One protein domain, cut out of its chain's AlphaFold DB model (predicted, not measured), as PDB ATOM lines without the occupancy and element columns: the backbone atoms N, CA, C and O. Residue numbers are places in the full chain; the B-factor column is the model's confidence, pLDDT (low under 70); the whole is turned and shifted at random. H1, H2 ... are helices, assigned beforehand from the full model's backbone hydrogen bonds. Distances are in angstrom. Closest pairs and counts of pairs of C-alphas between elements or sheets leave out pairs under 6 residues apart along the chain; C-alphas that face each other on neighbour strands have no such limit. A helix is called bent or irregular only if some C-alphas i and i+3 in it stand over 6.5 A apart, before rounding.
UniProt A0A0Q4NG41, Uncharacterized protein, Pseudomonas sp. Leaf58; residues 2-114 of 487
ATOM      1  N   THR A   2      28.171 -24.275  56.427       65.06
ATOM      2  CA  THR A   2      28.222 -22.913  56.980       65.06
ATOM      3  C   THR A   2      29.609 -22.298  56.726       65.06
ATOM      4  O   THR A   2      30.552 -23.021  56.414       65.06
ATOM      5  N   ASN A   3      29.762 -20.972  56.841       61.34
ATOM      6  CA  ASN A   3      31.076 -20.323  56.669       61.34
ATOM      7  C   ASN A   3      32.125 -20.839  57.674       61.34
ATOM      8  O   ASN A   3      33.302 -20.904  57.347       61.34
ATOM      9  N   GLU A   4      31.693 -21.248  58.869       58.06
ATOM     10  CA  GLU A   4      32.555 -21.763  59.939       58.06
ATOM     11  C   GLU A   4      33.041 -23.198  59.639       58.06
ATOM     12  O   GLU A   4      34.214 -23.511  59.818       58.06
ATOM     13  N   GLU A   5      32.172 -24.044  59.069       59.72
ATOM     14  CA  GLU A   5      32.535 -25.389  58.582       59.72
ATOM     15  C   GLU A   5      33.501 -25.334  57.386       59.72
ATOM     16  O   GLU A   5      34.392 -26.174  57.265       59.72
ATOM     17  N   ALA A   6      33.348 -24.338  56.507       60.97
ATOM     18  CA  ALA A   6      34.237 -24.141  55.364       60.97
ATOM     19  C   ALA A   6      35.647 -23.690  55.796       60.97
ATOM     20  O   ALA A   6      36.649 -24.165  55.253       60.97
ATOM     21  N   GLU A   7      35.743 -22.806  56.794       67.19
ATOM     22  CA  GLU A   7      37.023 -22.360  57.359       67.19
ATOM     23  C   GLU A   7      37.766 -23.496  58.081       67.19
ATOM     24  O   GLU A   7      38.978 -23.645  57.900       67.19
ATOM     25  N   ASP A   8      37.059 -24.336  58.842       73.31
ATOM     26  CA  ASP A   8      37.651 -25.483  59.547       73.31
ATOM     27  C   ASP A   8      38.127 -26.586  58.579       73.31
ATOM     28  O   ASP A   8      39.228 -27.135  58.724       73.31
ATOM     29  N   TYR A   9      37.356 -26.845  57.515       71.19
ATOM     30  CA  TYR A   9      37.737 -27.758  56.433       71.19
ATOM     31  C   TYR A   9      39.032 -27.316  55.730       71.19
ATOM     32  O   TYR A   9      39.964 -28.109  55.554       71.19
ATOM     33  N   THR A  10      39.120 -26.027  55.388       74.62
ATOM     34  CA  THR A  10      40.280 -25.431  54.708       74.62
ATOM     35  C   THR A  10      41.532 -25.503  55.591       74.62
ATOM     36  O   THR A  10      42.605 -25.908  55.139       74.62
ATOM     37  N   GLN A  11      41.410 -25.182  56.886       79.62
ATOM     38  CA  GLN A  11      42.530 -25.273  57.830       79.62
ATOM     39  C   GLN A  11      43.018 -26.712  58.035       79.62
ATOM     40  O   GLN A  11      44.224 -26.940  58.167       79.62
ATOM     41  N   THR A  12      42.103 -27.679  58.060       81.62
ATOM     42  CA  THR A  12      42.434 -29.102  58.207       81.62
ATOM     43  C   THR A  12      43.191 -29.620  56.983       81.62
ATOM     44  O   THR A  12      44.276 -30.190  57.137       81.62
ATOM     45  N   SER A  13      42.696 -29.323  55.778       83.12
ATOM     46  CA  SER A  13      43.344 -29.676  54.507       83.12
ATOM     47  C   SER A  13      44.748 -29.062  54.380       83.12
ATOM     48  O   SER A  13      45.716 -29.755  54.045       83.12
ATOM     49  N   ALA A  14      44.894 -27.784  54.753       84.62
ATOM     50  CA  ALA A  14      46.177 -27.084  54.746       84.62
ATOM     51  C   ALA A  14      47.199 -27.709  55.704       84.62
ATOM     52  O   ALA A  14      48.359 -27.908  55.338       84.62
ATOM     53  N   ARG A  15      46.778 -28.055  56.929       86.94
ATOM     54  CA  ARG A  15      47.651 -28.705  57.920       86.94
ATOM     55  C   ARG A  15      48.084 -30.093  57.469       86.94
ATOM     56  O   ARG A  15      49.249 -30.441  57.658       86.94
ATOM     57  N   LEU A  16      47.174 -30.881  56.897       90.19
ATOM     58  CA  LEU A  16      47.486 -32.225  56.418       90.19
ATOM     59  C   LEU A  16      48.516 -32.176  55.285       90.19
ATOM     60  O   LEU A  16      49.584 -32.779  55.404       90.19
ATOM     61  N   SER A  17      48.243 -31.390  54.241       90.38
ATOM     62  CA  SER A  17      49.154 -31.233  53.105       90.38
ATOM     63  C   SER A  17      50.526 -30.695  53.530       90.38
ATOM     64  O   SER A  17      51.559 -31.206  53.090       90.38
ATOM     65  N   ALA A  18      50.566 -29.717  54.445       89.50
ATOM     66  CA  ALA A  18      51.818 -29.186  54.981       89.50
ATOM     67  C   ALA A  18      52.637 -30.257  55.713       89.50
ATOM     68  O   ALA A  18      53.827 -30.389  55.449       89.50
ATOM     69  N   ARG A  19      52.010 -31.071  56.574       91.19
ATOM     70  CA  ARG A  19      52.702 -32.141  57.314       91.19
ATOM     71  C   ARG A  19      53.255 -33.228  56.397       91.19
ATOM     72  O   ARG A  19      54.373 -33.687  56.616       91.19
ATOM     73  N   ILE A  20      52.503 -33.622  55.370       93.38
ATOM     74  CA  ILE A  20      52.971 -34.593  54.370       93.38
ATOM     75  C   ILE A  20      54.150 -34.008  53.580       93.38
ATOM     76  O   ILE A  20      55.169 -34.672  53.399       93.38
ATOM     77  N   SER A  21      54.049 -32.745  53.160       92.12
ATOM     78  CA  SER A  21      55.120 -32.048  52.440       92.12
ATOM     79  C   SER A  21      56.392 -31.890  53.287       92.12
ATOM     80  O   SER A  21      57.498 -32.146  52.806       92.12
ATOM     81  N   GLU A  22      56.257 -31.537  54.569       91.94
ATOM     82  CA  GLU A  22      57.364 -31.485  55.532       91.94
ATOM     83  C   GLU A  22      58.008 -32.860  55.725       91.94
ATOM     84  O   GLU A  22      59.236 -32.969  55.746       91.94
ATOM     85  N   HIS A  23      57.193 -33.919  55.812       94.06
ATOM     86  CA  HIS A  23      57.687 -35.289  55.911       94.06
ATOM     87  C   HIS A  23      58.525 -35.669  54.691       94.06
ATOM     88  O   HIS A  23      59.662 -36.100  54.855       94.06
ATOM     89  N   PHE A  24      58.010 -35.473  53.475       94.81
ATOM     90  CA  PHE A  24      58.759 -35.792  52.257       94.81
ATOM     91  C   PHE A  24      60.037 -34.963  52.116       94.81
ATOM     92  O   PHE A  24      61.072 -35.518  51.750       94.81
ATOM     93  N   SER A  25      60.002 -33.685  52.505       90.75
ATOM     94  CA  SER A  25      61.191 -32.821  52.532       90.75
ATOM     95  C   SER A  25      62.279 -33.346  53.475       90.75
ATOM     96  O   SER A  25      63.466 -33.262  53.164       90.75
ATOM     97  N   ALA A  26      61.890 -33.854  54.648       90.38
ATOM     98  CA  ALA A  26      62.822 -34.263  55.700       90.38
ATOM     99  C   ALA A  26      63.288 -35.722  55.574       90.38
ATOM    100  O   ALA A  26      64.431 -36.038  55.908       90.38
ATOM    101  N   PHE A  27      62.406 -36.612  55.120       89.81
ATOM    102  CA  PHE A  27      62.576 -38.062  55.228       89.81
ATOM    103  C   PHE A  27      62.446 -38.807  53.892       89.81
ATOM    104  O   PHE A  27      62.673 -40.022  53.851       89.81
ATOM    105  N   GLY A  28      62.104 -38.128  52.791       89.69
ATOM    106  CA  GLY A  28      61.841 -38.789  51.512       89.69
ATOM    107  C   GLY A  28      60.737 -39.850  51.636       89.69
ATOM    108  O   GLY A  28      59.796 -39.689  52.407       89.69
ATOM    109  N   CYS A  29      60.885 -40.984  50.943       85.69
ATOM    110  CA  CYS A  29      59.962 -42.131  51.040       85.69
ATOM    111  C   CYS A  29      60.107 -42.979  52.316       85.69
ATOM    112  O   CYS A  29      59.515 -44.051  52.406       85.69
ATOM    113  N   THR A  30      60.911 -42.572  53.300       86.00
ATOM    114  CA  THR A  30      61.047 -43.370  54.526       86.00
ATOM    115  C   THR A  30      59.881 -43.112  55.480       86.00
ATOM    116  O   THR A  30      59.325 -42.018  55.523       86.00
ATOM    117  N   ASN A  31      59.505 -44.127  56.267       86.56
ATOM    118  CA  ASN A  31      58.470 -44.025  57.305       86.56
ATOM    119  C   ASN A  31      57.072 -43.606  56.784       86.56
ATOM    120  O   ASN A  31      56.392 -42.786  57.398       86.56
ATOM    121  N   LEU A  32      56.619 -44.197  55.669       89.94
ATOM    122  CA  LEU A  32      55.285 -43.943  55.095       89.94
ATOM    123  C   LEU A  32      54.126 -44.298  56.044       89.94
ATOM    124  O   LEU A  32      53.064 -43.695  55.947       89.94
ATOM    125  N   ALA A  33      54.339 -45.191  57.016       87.62
ATOM    126  CA  ALA A  33      53.356 -45.493  58.061       87.62
ATOM    127  C   ALA A  33      52.975 -44.260  58.904       87.62
ATOM    128  O   ALA A  33      51.858 -44.163  59.405       87.62
ATOM    129  N   LEU A  34      53.893 -43.295  59.057       87.50
ATOM    130  CA  LEU A  34      53.582 -42.035  59.726       87.50
ATOM    131  C   LEU A  34      52.636 -41.172  58.885       87.50
ATOM    132  O   LEU A  34      51.755 -40.535  59.452       87.50
ATOM    133  N   ILE A  35      52.804 -41.164  57.560       89.75
ATOM    134  CA  ILE A  35      51.879 -40.487  56.646       89.75
ATOM    135  C   ILE A  35      50.518 -41.185  56.683       89.75
ATOM    136  O   ILE A  35      49.514 -40.504  56.822       89.75
ATOM    137  N   ASP A  36      50.472 -42.517  56.655       87.06
ATOM    138  CA  ASP A  36      49.219 -43.280  56.761       87.06
ATOM    139  C   ASP A  36      48.432 -42.918  58.032       87.06
ATOM    140  O   ASP A  36      47.252 -42.578  57.983       87.06
ATOM    141  N   ALA A  37      49.127 -42.809  59.169       86.25
ATOM    142  CA  ALA A  37      48.529 -42.323  60.410       86.25
ATOM    143  C   ALA A  37      48.041 -40.858  60.338       86.25
ATOM    144  O   ALA A  37      47.132 -40.487  61.078       86.25
ATOM    145  N   MET A  38      48.629 -40.007  59.484       86.12
ATOM    146  CA  MET A  38      48.142 -38.639  59.241       86.12
ATOM    147  C   MET A  38      46.876 -38.612  58.378       86.12
ATOM    148  O   MET A  38      46.086 -37.683  58.525       86.12
ATOM    149  N   LEU A  39      46.686 -39.602  57.500       85.31
ATOM    150  CA  LEU A  39      45.532 -39.712  56.602       85.31
ATOM    151  C   LEU A  39      44.274 -40.260  57.285       85.31
ATOM    152  O   LEU A  39      43.221 -40.274  56.656       85.31
ATOM    153  N   ALA A  40      44.357 -40.682  58.552       78.00
ATOM    154  CA  ALA A  40      43.221 -41.110  59.370       78.00
ATOM    155  C   ALA A  40      42.301 -39.923  59.734       78.00
ATOM    156  O   ALA A  40      42.183 -39.525  60.893       78.00
ATOM    157  N   THR A  41      41.691 -39.325  58.715       71.75
ATOM    158  CA  THR A  41      40.662 -38.285  58.782       71.75
ATOM    159  C   THR A  41      39.349 -38.853  58.244       71.75
ATOM    160  O   THR A  41      39.359 -39.722  57.374       71.75
ATOM    161  N   ASP A  42      38.213 -38.346  58.727       69.75
ATOM    162  CA  ASP A  42      36.876 -38.739  58.249       69.75
ATOM    163  C   ASP A  42      36.529 -38.124  56.872       69.75
ATOM    164  O   ASP A  42      35.443 -38.342  56.337       69.75
ATOM    165  N   GLN A  43      37.430 -37.318  56.299       79.81
ATOM    166  CA  GLN A  43      37.220 -36.623  55.029       79.81
ATOM    167  C   GLN A  43      37.600 -37.501  53.830       79.81
ATOM    168  O   GLN A  43      38.740 -37.950  53.707       79.81
ATOM    169  N   GLU A  44      36.650 -37.694  52.913       83.88
ATOM    170  CA  GLU A  44      36.846 -38.457  51.672       83.88
ATOM    171  C   GLU A  44      37.787 -37.739  50.688       83.88
ATOM    172  O   GLU A  44      38.628 -38.379  50.054       83.88
ATOM    173  N   SER A  45      37.695 -36.408  50.612       86.44
ATOM    174  CA  SER A  45      38.572 -35.540  49.826       86.44
ATOM    175  C   SER A  45      39.049 -34.341  50.640       86.44
ATOM    176  O   SER A  45      38.360 -33.861  51.547       86.44
ATOM    177  N   VAL A  46      40.235 -33.848  50.295       88.56
ATOM    178  CA  VAL A  46      40.901 -32.711  50.943       88.56
ATOM    179  C   VAL A  46      41.480 -31.793  49.887       88.56
ATOM    180  O   VAL A  46      41.909 -32.253  48.831       88.56
ATOM    181  N   GLU A  47      41.517 -30.498  50.172       88.12
ATOM    182  CA  GLU A  47      42.151 -29.543  49.269       88.12
ATOM    183  C   GLU A  47      43.683 -29.695  49.296       88.12
ATOM    184  O   GLU A  47      44.306 -29.808  50.359       88.12
ATOM    185  N   LEU A  48      44.307 -29.675  48.120       89.00
ATOM    186  CA  LEU A  48      45.754 -29.708  47.965       89.00
ATOM    187  C   LEU A  48      46.360 -28.340  48.294       89.00
ATOM    188  O   LEU A  48      46.154 -27.357  47.577       89.00
ATOM    189  N   PHE A  49      47.199 -28.316  49.330       90.81
ATOM    190  CA  PHE A  49      48.064 -27.177  49.624       90.81
ATOM    191  C   PHE A  49      49.522 -27.515  49.330       90.81
ATOM    192  O   PHE A  49      50.061 -28.512  49.810       90.81
ATOM    193  N   PHE A  50      50.203 -26.636  48.603       90.88
ATOM    194  CA  PHE A  50      51.633 -26.766  48.346       90.88
ATOM    195  C   PHE A  50      52.292 -25.394  48.372       90.88
ATOM    196  O   PHE A  50      51.699 -24.410  47.939       90.88
ATOM    197  N   ASN A  51      53.502 -25.303  48.932       85.88
ATOM    198  CA  ASN A  51      54.205 -24.030  49.144       85.88
ATOM    199  C   ASN A  51      53.386 -22.954  49.890       85.88
ATOM    200  O   ASN A  51      53.595 -21.763  49.689       85.88
ATOM    201  N   LYS A  52      52.518 -23.375  50.825       83.62
ATOM    202  CA  LYS A  52      51.616 -22.511  51.619       83.62
ATOM    203  C   LYS A  52      50.512 -21.820  50.809       83.62
ATOM    204  O   LYS A  52      49.872 -20.908  51.328       83.62
ATOM    205  N   GLU A  53      50.268 -22.270  49.587       87.38
ATOM    206  CA  GLU A  53      49.183 -21.805  48.724       87.38
ATOM    207  C   GLU A  53      48.163 -22.937  48.536       87.38
ATOM    208  O   GLU A  53      48.540 -24.115  48.540       87.38
ATOM    209  N   SER A  54      46.878 -22.582  48.437       86.75
ATOM    210  CA  SER A  54      45.826 -23.500  47.985       86.75
ATOM    211  C   SER A  54      45.782 -23.459  46.461       86.75
ATOM    212  O   SER A  54      45.970 -22.398  45.865       86.75
ATOM    213  N   TRP A  55      45.567 -24.625  45.857       85.12
ATOM    214  CA  TRP A  55      45.579 -24.805  44.404       85.12
ATOM    215  C   TRP A  55      44.219 -25.237  43.852       85.12
ATOM    216  O   TRP A  55      44.142 -25.685  42.718       85.12
ATOM    217  N   GLY A  56      43.155 -25.205  44.664       81.06
ATOM    218  CA  GLY A  56      41.803 -25.546  44.211       81.06
ATOM    219  C   GLY A  56      41.606 -26.993  43.728       81.06
ATOM    220  O   GLY A  56      40.565 -27.294  43.152       81.06
ATOM    221  N   TYR A  57      42.565 -27.893  43.967       84.12
ATOM    222  CA  TYR A  57      42.458 -29.325  43.672       84.12
ATOM    223  C   TYR A  57      41.958 -30.085  44.898       84.12
ATOM    224  O   TYR A  57      42.516 -29.923  45.980       84.12
ATOM    225  N   TYR A  58      40.975 -30.969  44.717       87.06
ATOM    226  CA  TYR A  58      40.341 -31.730  45.804       87.06
ATOM    227  C   TYR A  58      40.465 -33.247  45.583       87.06
ATOM    228  O   TYR A  58      39.459 -33.918  45.341       87.06
ATOM    229  N   PRO A  59      41.685 -33.815  45.608       87.19
ATOM    230  CA  PRO A  59      41.860 -35.255  45.469       87.19
ATOM    231  C   PRO A  59      41.209 -36.028  46.620       87.19
ATOM    232  O   PRO A  59      41.066 -35.524  47.738       87.19
ATOM    233  N   LYS A  60      40.916 -37.311  46.376       89.69
ATOM    234  CA  LYS A  60      40.663 -38.268  47.461       89.69
ATOM    235  C   LYS A  60      41.826 -38.234  48.449       89.69
ATOM    236  O   LYS A  60      42.986 -38.220  48.037       89.69
ATOM    237  N   THR A  61      41.541 -38.279  49.747       89.69
ATOM    238  CA  THR A  61      42.554 -38.126  50.806       89.69
ATOM    239  C   THR A  61      43.736 -39.087  50.641       89.69
ATOM    240  O   THR A  61      44.891 -38.682  50.759       89.69
ATOM    241  N   ARG A  62      43.476 -40.340  50.252       89.62
ATOM    242  CA  ARG A  62      44.518 -41.348  49.983       89.62
ATOM    243  C   ARG A  62      45.418 -41.045  48.771       89.62
ATOM    244  O   ARG A  62      46.519 -41.574  48.688       89.62
ATOM    245  N   HIS A  63      44.984 -40.198  47.836       91.94
ATOM    246  CA  HIS A  63      45.765 -39.786  46.659       91.94
ATOM    247  C   HIS A  63      46.724 -38.624  46.979       91.94
ATOM    248  O   HIS A  63      47.693 -38.398  46.249       91.94
ATOM    249  N   LEU A  64      46.484 -37.903  48.083       92.12
ATOM    250  CA  LEU A  64      47.247 -36.719  48.475       92.12
ATOM    251  C   LEU A  64      48.761 -36.982  48.642       92.12
ATOM    252  O   LEU A  64      49.544 -36.193  48.104       92.12
ATOM    253  N   PRO A  65      49.226 -38.070  49.300       94.31
ATOM    254  CA  PRO A  65      50.657 -38.357  49.404       94.31
ATOM    255  C   PRO A  65      51.333 -38.511  48.044       94.31
ATOM    256  O   PRO A  65      52.445 -38.028  47.855       94.31
ATOM    257  N   PHE A  66      50.662 -39.148  47.084       95.44
ATOM    258  CA  PHE A  66      51.208 -39.327  45.745       95.44
ATOM    259  C   PHE A  66      51.386 -37.983  45.032       95.44
ATOM    260  O   PHE A  66      52.469 -37.696  44.527       95.44
ATOM    261  N   MET A  67      50.361 -37.123  45.051       94.19
ATOM    262  CA  MET A  67      50.433 -35.795  44.426       94.19
ATOM    263  C   MET A  67      51.542 -34.938  45.036       94.19
ATOM    264  O   MET A  67      52.344 -34.357  44.308       94.19
ATOM    265  N   ILE A  68      51.637 -34.897  46.368       95.00
ATOM    266  CA  ILE A  68      52.686 -34.130  47.047       95.00
ATOM    267  C   ILE A  68      54.071 -34.707  46.717       95.00
ATOM    268  O   ILE A  68      54.994 -33.940  46.464       95.00
ATOM    269  N   ALA A  69      54.233 -36.030  46.642       96.44
ATOM    270  CA  ALA A  69      55.501 -36.644  46.244       96.44
ATOM    271  C   ALA A  69      55.918 -36.287  44.807       96.44
ATOM    272  O   ALA A  69      57.101 -36.048  44.560       96.44
ATOM    273  N   VAL A  70      54.966 -36.184  43.869       95.50
ATOM    274  CA  VAL A  70      55.243 -35.668  42.515       95.50
ATOM    275  C   VAL A  70      55.732 -34.219  42.576       95.50
ATOM    276  O   VAL A  70      56.713 -33.883  41.918       95.50
ATOM    277  N   LEU A  71      55.111 -33.371  43.401       95.06
ATOM    278  CA  LEU A  71      55.538 -31.978  43.599       95.06
ATOM    279  C   LEU A  71      56.903 -31.855  44.301       95.06
ATOM    280  O   LEU A  71      57.555 -30.817  44.197       95.06
ATOM    281  N   HIS A  72      57.362 -32.912  44.971       95.88
ATOM    282  CA  HIS A  72      58.724 -33.049  45.497       95.88
ATOM    283  C   HIS A  72      59.716 -33.680  44.504       95.88
ATOM    284  O   HIS A  72      60.845 -33.991  44.880       95.88
ATOM    285  N   ASP A  73      59.319 -33.859  43.242       93.69
ATOM    286  CA  ASP A  73      60.131 -34.427  42.159       93.69
ATOM    287  C   ASP A  73      60.669 -35.841  42.466       93.69
ATOM    288  O   ASP A  73      61.797 -36.204  42.115       93.69
ATOM    289  N   PHE A  74      59.861 -36.667  43.138       96.00
ATOM    290  CA  PHE A  74      60.245 -38.042  43.458       96.00
ATOM    291  C   PHE A  74      60.406 -38.905  42.197       96.00
ATOM    292  O   PHE A  74      59.723 -38.732  41.187       96.00
ATOM    293  N   SER A  75      61.315 -39.884  42.268       94.44
ATOM    294  CA  SER A  75      61.542 -40.835  41.173       94.44
ATOM    295  C   SER A  75      60.336 -41.756  40.953       94.44
ATOM    296  O   SER A  75      59.612 -42.059  41.897       94.44
ATOM    297  N   ALA A  76      60.175 -42.306  39.746       93.56
ATOM    298  CA  ALA A  76      59.100 -43.262  39.450       93.56
ATOM    299  C   ALA A  76      59.065 -44.458  40.426       93.56
ATOM    300  O   ALA A  76      57.996 -44.899  40.833       93.56
ATOM    301  N   ARG A  77      60.230 -44.943  40.883       94.88
ATOM    302  CA  ARG A  77      60.317 -46.029  41.876       94.88
ATOM    303  C   ARG A  77      59.801 -45.607  43.253       94.88
ATOM    304  O   ARG A  77      59.100 -46.364  43.909       94.88
ATOM    305  N   SER A  78      60.138 -44.393  43.673       96.06
ATOM    306  CA  SER A  78      59.647 -43.788  44.913       96.06
ATOM    307  C   SER A  78      58.131 -43.583  44.874       96.06
ATOM    308  O   SER A  78      57.439 -43.858  45.850       96.06
ATOM    309  N   LEU A  79      57.615 -43.145  43.726       96.75
ATOM    310  CA  LEU A  79      56.184 -42.991  43.480       96.75
ATOM    311  C   LEU A  79      55.457 -44.345  43.471       96.75
ATOM    312  O   LEU A  79      54.380 -44.448  44.050       96.75
ATOM    313  N   ALA A  80      56.063 -45.392  42.904       95.62
ATOM    314  CA  ALA A  80      55.556 -46.763  42.965       95.62
ATOM    315  C   ALA A  80      55.451 -47.280  44.409       95.62
ATOM    316  O   ALA A  80      54.422 -47.827  44.799       95.62
ATOM    317  N   GLU A  81      56.478 -47.060  45.235       95.12
ATOM    318  CA  GLU A  81      56.449 -47.431  46.658       95.12
ATOM    319  C   GLU A  81      55.312 -46.725  47.412       95.12
ATOM    320  O   GLU A  81      54.616 -47.352  48.213       95.12
ATOM    321  N   ILE A  82      55.081 -45.441  47.122       95.19
ATOM    322  CA  ILE A  82      53.981 -44.657  47.698       95.19
ATOM    323  C   ILE A  82      52.628 -45.198  47.226       95.19
ATOM    324  O   ILE A  82      51.788 -45.512  48.067       95.19
ATOM    325  N   ALA A  83      52.426 -45.365  45.917       94.56
ATOM    326  CA  ALA A  83      51.170 -45.868  45.357       94.56
ATOM    327  C   ALA A  83      50.790 -47.240  45.935       94.56
ATOM    328  O   ALA A  83      49.649 -47.439  46.341       94.56
ATOM    329  N   ASN A  84      51.763 -48.146  46.066       93.56
ATOM    330  CA  ASN A  84      51.554 -49.462  46.666       93.56
ATOM    331  C   ASN A  84      51.282 -49.401  48.178       93.56
ATOM    332  O   ASN A  84      50.532 -50.219  48.698       93.56
ATOM    333  N   THR A  85      51.894 -48.461  48.902       92.50
ATOM    334  CA  THR A  85      51.689 -48.340  50.357       92.50
ATOM    335  C   THR A  85      50.283 -47.851  50.696       92.50
ATOM    336  O   THR A  85      49.704 -48.322  51.669       92.50
ATOM    337  N   PHE A  86      49.739 -46.932  49.896       91.44
ATOM    338  CA  PHE A  86      48.413 -46.342  50.113       91.44
ATOM    339  C   PHE A  86      47.303 -46.997  49.278       91.44
ATOM    340  O   PHE A  86      46.211 -46.439  49.201       91.44
ATOM    341  N   ASP A  87      47.586 -48.148  48.655       90.38
ATOM    342  CA  ASP A  87      46.645 -48.925  47.833       90.38
ATOM    343  C   ASP A  87      45.898 -48.056  46.801       90.38
ATOM    344  O   ASP A  87      44.667 -48.033  46.719       90.38
ATOM    345  N   ILE A  88      46.658 -47.242  46.061       91.69
ATOM    346  CA  ILE A  88      46.094 -46.330  45.063       91.69
ATOM    347  C   ILE A  88      45.842 -47.105  43.771       91.69
ATOM    348  O   ILE A  88      46.795 -47.512  43.105       91.69
ATOM    349  N   ASP A  89      44.570 -47.252  43.387       89.56
ATOM    350  CA  ASP A  89      44.205 -47.782  42.073       89.56
ATOM    351  C   ASP A  89      44.569 -46.759  40.974       89.56
ATOM    352  O   ASP A  89      44.075 -45.626  40.994       89.56
ATOM    353  N   PRO A  90      45.436 -47.114  40.008       87.88
ATOM    354  CA  PRO A  90      45.888 -46.180  38.979       87.88
ATOM    355  C   PRO A  90      44.781 -45.737  38.021       87.88
ATOM    356  O   PRO A  90      44.800 -44.596  37.563       87.88
ATOM    357  N   VAL A  91      43.825 -46.613  37.697       86.44
ATOM    358  CA  VAL A  91      42.725 -46.293  36.772       86.44
ATOM    359  C   VAL A  91      41.770 -45.316  37.435       86.44
ATOM    360  O   VAL A  91      41.416 -44.300  36.839       86.44
ATOM    361  N   GLU A  92      41.409 -45.588  38.684       89.06
ATOM    362  CA  GLU A  92      40.612 -44.694  39.512       89.06
ATOM    363  C   GLU A  92      41.318 -43.346  39.697       89.06
ATOM    364  O   GLU A  92      40.721 -42.306  39.441       89.06
ATOM    365  N   TYR A  93      42.612 -43.343  40.034       90.19
ATOM    366  CA  TYR A  93      43.391 -42.114  40.196       90.19
ATOM    367  C   TYR A  93      43.383 -41.238  38.938       90.19
ATOM    368  O   TYR A  93      43.154 -40.035  39.032       90.19
ATOM    369  N   ILE A  94      43.637 -41.823  37.761       88.38
ATOM    370  CA  ILE A  94      43.700 -41.078  36.494       88.38
ATOM    371  C   ILE A  94      42.307 -40.605  36.048       88.38
ATOM    372  O   ILE A  94      42.197 -39.586  35.362       88.38
ATOM    373  N   SER A  95      41.251 -41.330  36.425       83.62
ATOM    374  CA  SER A  95      39.862 -40.971  36.107       83.62
ATOM    375  C   SER A  95      39.321 -39.874  37.027       83.62
ATOM    376  O   SER A  95      38.552 -39.028  36.583       83.62
ATOM    377  N   ASP A  96      39.744 -39.874  38.292       83.81
ATOM    378  CA  ASP A  96      39.339 -38.898  39.307       83.81
ATOM    379  C   ASP A  96      40.135 -37.590  39.241       83.81
ATOM    380  O   ASP A  96      39.778 -36.616  39.909       83.81
ATOM    381  N   ILE A  97      41.253 -37.564  38.508       83.44
ATOM    382  CA  ILE A  97      42.099 -36.380  38.473       83.44
ATOM    383  C   ILE A  97      41.416 -35.250  37.715       83.44
ATOM    384  O   ILE A  97      40.897 -35.418  36.611       83.44
ATOM    385  N   ASP A  98      41.455 -34.065  38.312       74.38
ATOM    386  CA  ASP A  98      40.996 -32.867  37.640       74.38
ATOM    387  C   ASP A  98      42.039 -32.444  36.590       74.38
ATOM    388  O   ASP A  98      43.222 -32.275  36.896       74.38
ATOM    389  N   TYR A  99      41.609 -32.293  35.338       73.19
ATOM    390  CA  TYR A  99      42.447 -31.851  34.219       73.19
ATOM    391  C   TYR A  99      42.435 -30.322  34.038       73.19
ATOM    392  O   TYR A  99      42.739 -29.834  32.945       73.19
ATOM    393  N   ASN A 100      42.085 -29.569  35.086       66.69
ATOM    394  CA  ASN A 100      42.198 -28.113  35.119       66.69
ATOM    395  C   ASN A 100      43.588 -27.623  34.678       66.69
ATOM    396  O   ASN A 100      44.621 -28.238  34.939       66.69
ATOM    397  N   ASP A 101      43.622 -26.450  34.041       67.44
ATOM    398  CA  ASP A 101      44.858 -25.849  33.514       67.44
ATOM    399  C   ASP A 101      45.708 -25.142  34.594       67.44
ATOM    400  O   ASP A 101      46.683 -24.448  34.281       67.44
ATOM    401  N   GLU A 102      45.348 -25.288  35.872       80.56
ATOM    402  CA  GLU A 102      46.098 -24.720  36.987       80.56
ATOM    403  C   GLU A 102      47.391 -25.511  37.223       80.56
ATOM    404  O   GLU A 102      47.376 -26.723  37.445       80.56
ATOM    405  N   LYS A 103      48.525 -24.803  37.140       86.38
ATOM    406  CA  LYS A 103      49.875 -25.375  37.154       86.38
ATOM    407  C   LYS A 103      50.562 -25.102  38.484       86.38
ATOM    408  O   LYS A 103      50.951 -23.966  38.754       86.38
ATOM    409  N   ILE A 104      50.788 -26.164  39.246       90.56
ATOM    410  CA  ILE A 104      51.430 -26.146  40.557       90.56
ATOM    411  C   ILE A 104      52.955 -26.225  40.368       90.56
ATOM    412  O   ILE A 104      53.436 -27.124  39.675       90.56
ATOM    413  N   PRO A 105      53.753 -25.309  40.938       91.12
ATOM    414  CA  PRO A 105      55.205 -25.384  40.876       91.12
ATOM    415  C   PRO A 105      55.723 -26.482  41.815       91.12
ATOM    416  O   PRO A 105      55.497 -26.424  43.025       91.12
ATOM    417  N   SER A 106      56.460 -27.448  41.269       93.38
ATOM    418  CA  SER A 106      57.228 -28.421  42.049       93.38
ATOM    419  C   SER A 106      58.422 -27.761  42.752       93.38
ATOM    420  O   SER A 106      58.743 -26.592  42.511       93.38
ATOM    421  N   VAL A 107      59.117 -28.499  43.620       92.25
ATOM    422  CA  VAL A 107      60.305 -28.002  44.341       92.25
ATOM    423  C   VAL A 107      61.458 -27.607  43.415       92.25
ATOM    424  O   VAL A 107      62.190 -26.668  43.728       92.25
ATOM    425  N   SER A 108      61.605 -28.256  42.256       89.44
ATOM    426  CA  SER A 108      62.550 -27.845  41.206       89.44
ATOM    427  C   SER A 108      62.040 -26.700  40.324       89.44
ATOM    428  O   SER A 108      62.782 -26.193  39.480       89.44
ATOM    429  N   GLY A 109      60.792 -26.264  40.518       88.19
ATOM    430  CA  GLY A 109      60.139 -25.226  39.725       88.19
ATOM    431  C   GLY A 109      59.499 -25.732  38.431       88.19
ATOM    432  O   GLY A 109      59.089 -24.909  37.607       88.19
ATOM    433  N   GLN A 110      59.400 -27.053  38.232       88.00
ATOM    434  CA  GLN A 110      58.622 -27.622  37.133       88.00
ATOM    435  C   GLN A 110      57.134 -27.321  37.342       88.00
ATOM    436  O   GLN A 110      56.650 -27.312  38.471       88.00
ATOM    437  N   ARG A 111      56.392 -27.066  36.263       88.06
ATOM    438  CA  ARG A 111      54.942 -26.877  36.345       88.06
ATOM    439  C   ARG A 111      54.248 -28.237  36.265       88.06
ATOM    440  O   ARG A 111      54.511 -29.017  35.357       88.06
ATOM    441  N   VAL A 112      53.387 -28.520  37.232       90.69
ATOM    442  CA  VAL A 112      52.670 -29.791  37.367       90.69
ATOM    443  C   VAL A 112      51.173 -29.509  37.323       90.69
ATOM    444  O   VAL A 112      50.666 -28.739  38.133       90.69
ATOM    445  N   ASP A 113      50.478 -30.117  36.369       90.38
ATOM    446  CA  ASP A 113      49.016 -30.123  36.264       90.38
ATOM    447  C   ASP A 113      48.477 -31.564  36.370       90.38
ATOM    448  O   ASP A 113      49.245 -32.520  36.549       90.38
ATOM    449  N   GLY A 114      47.158 -31.739  36.235       89.31
ATOM    450  CA  GLY A 114      46.520 -33.061  36.254       89.31
ATOM    451  C   GLY A 114      47.085 -34.048  35.222       89.31
ATOM    452  O   GLY A 114      47.215 -35.237  35.509       89.31
TER     453      GLY A 114
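What this domain is: This is residues 2 to 114 of the 487 residues of an uncharacterized protein of Pseudomonas sp. Leaf58 (UniProt A0A0Q4NG41). Long helix H1 packs with its later part on H2 and on core helix H3; H4 lies beside H3, H5 near it, and residues 2 to 8 stick out. The 113 printed residues, all helix by class, hold five named helices, H1 to H5 in order, and no named strand. The whole is compact: radius of gyration of the C-alphas 13.4 A, spans 42, 31 and 29 A.

Where its parts are: H1, residues 3 to 27, starts at C-alpha 3 (31.076, -20.323, 56.669), 36.2 A long. H2 is residues 32 to 38, H3 61 to 71, H4 76 to 85, H5 90 to 96, ending at (39.339, -38.898, 39.307).

How they stand to each other: H3, only just irregular with C-alphas 62 and 65 6.9 A apart, touches H1; closest C-alphas are Ser 21 and Ile 68, 6.3 A. H1 and H2 form a hairpin, closest C-alphas Ile 20 and Ile 35, 6.4 A; so do H3 and H4, Phe 66 and Ile 82, 6.3 A. Every O i to N i+4 pair is within hydrogen-bond range in H1, H2, H4 and H5; in H3, 5 of 7.

The domain as a whole: The printed part has no cut; H2 to H3 is a long link. Residues 2 to 7, 42 and 100 to 101 have low pLDDT.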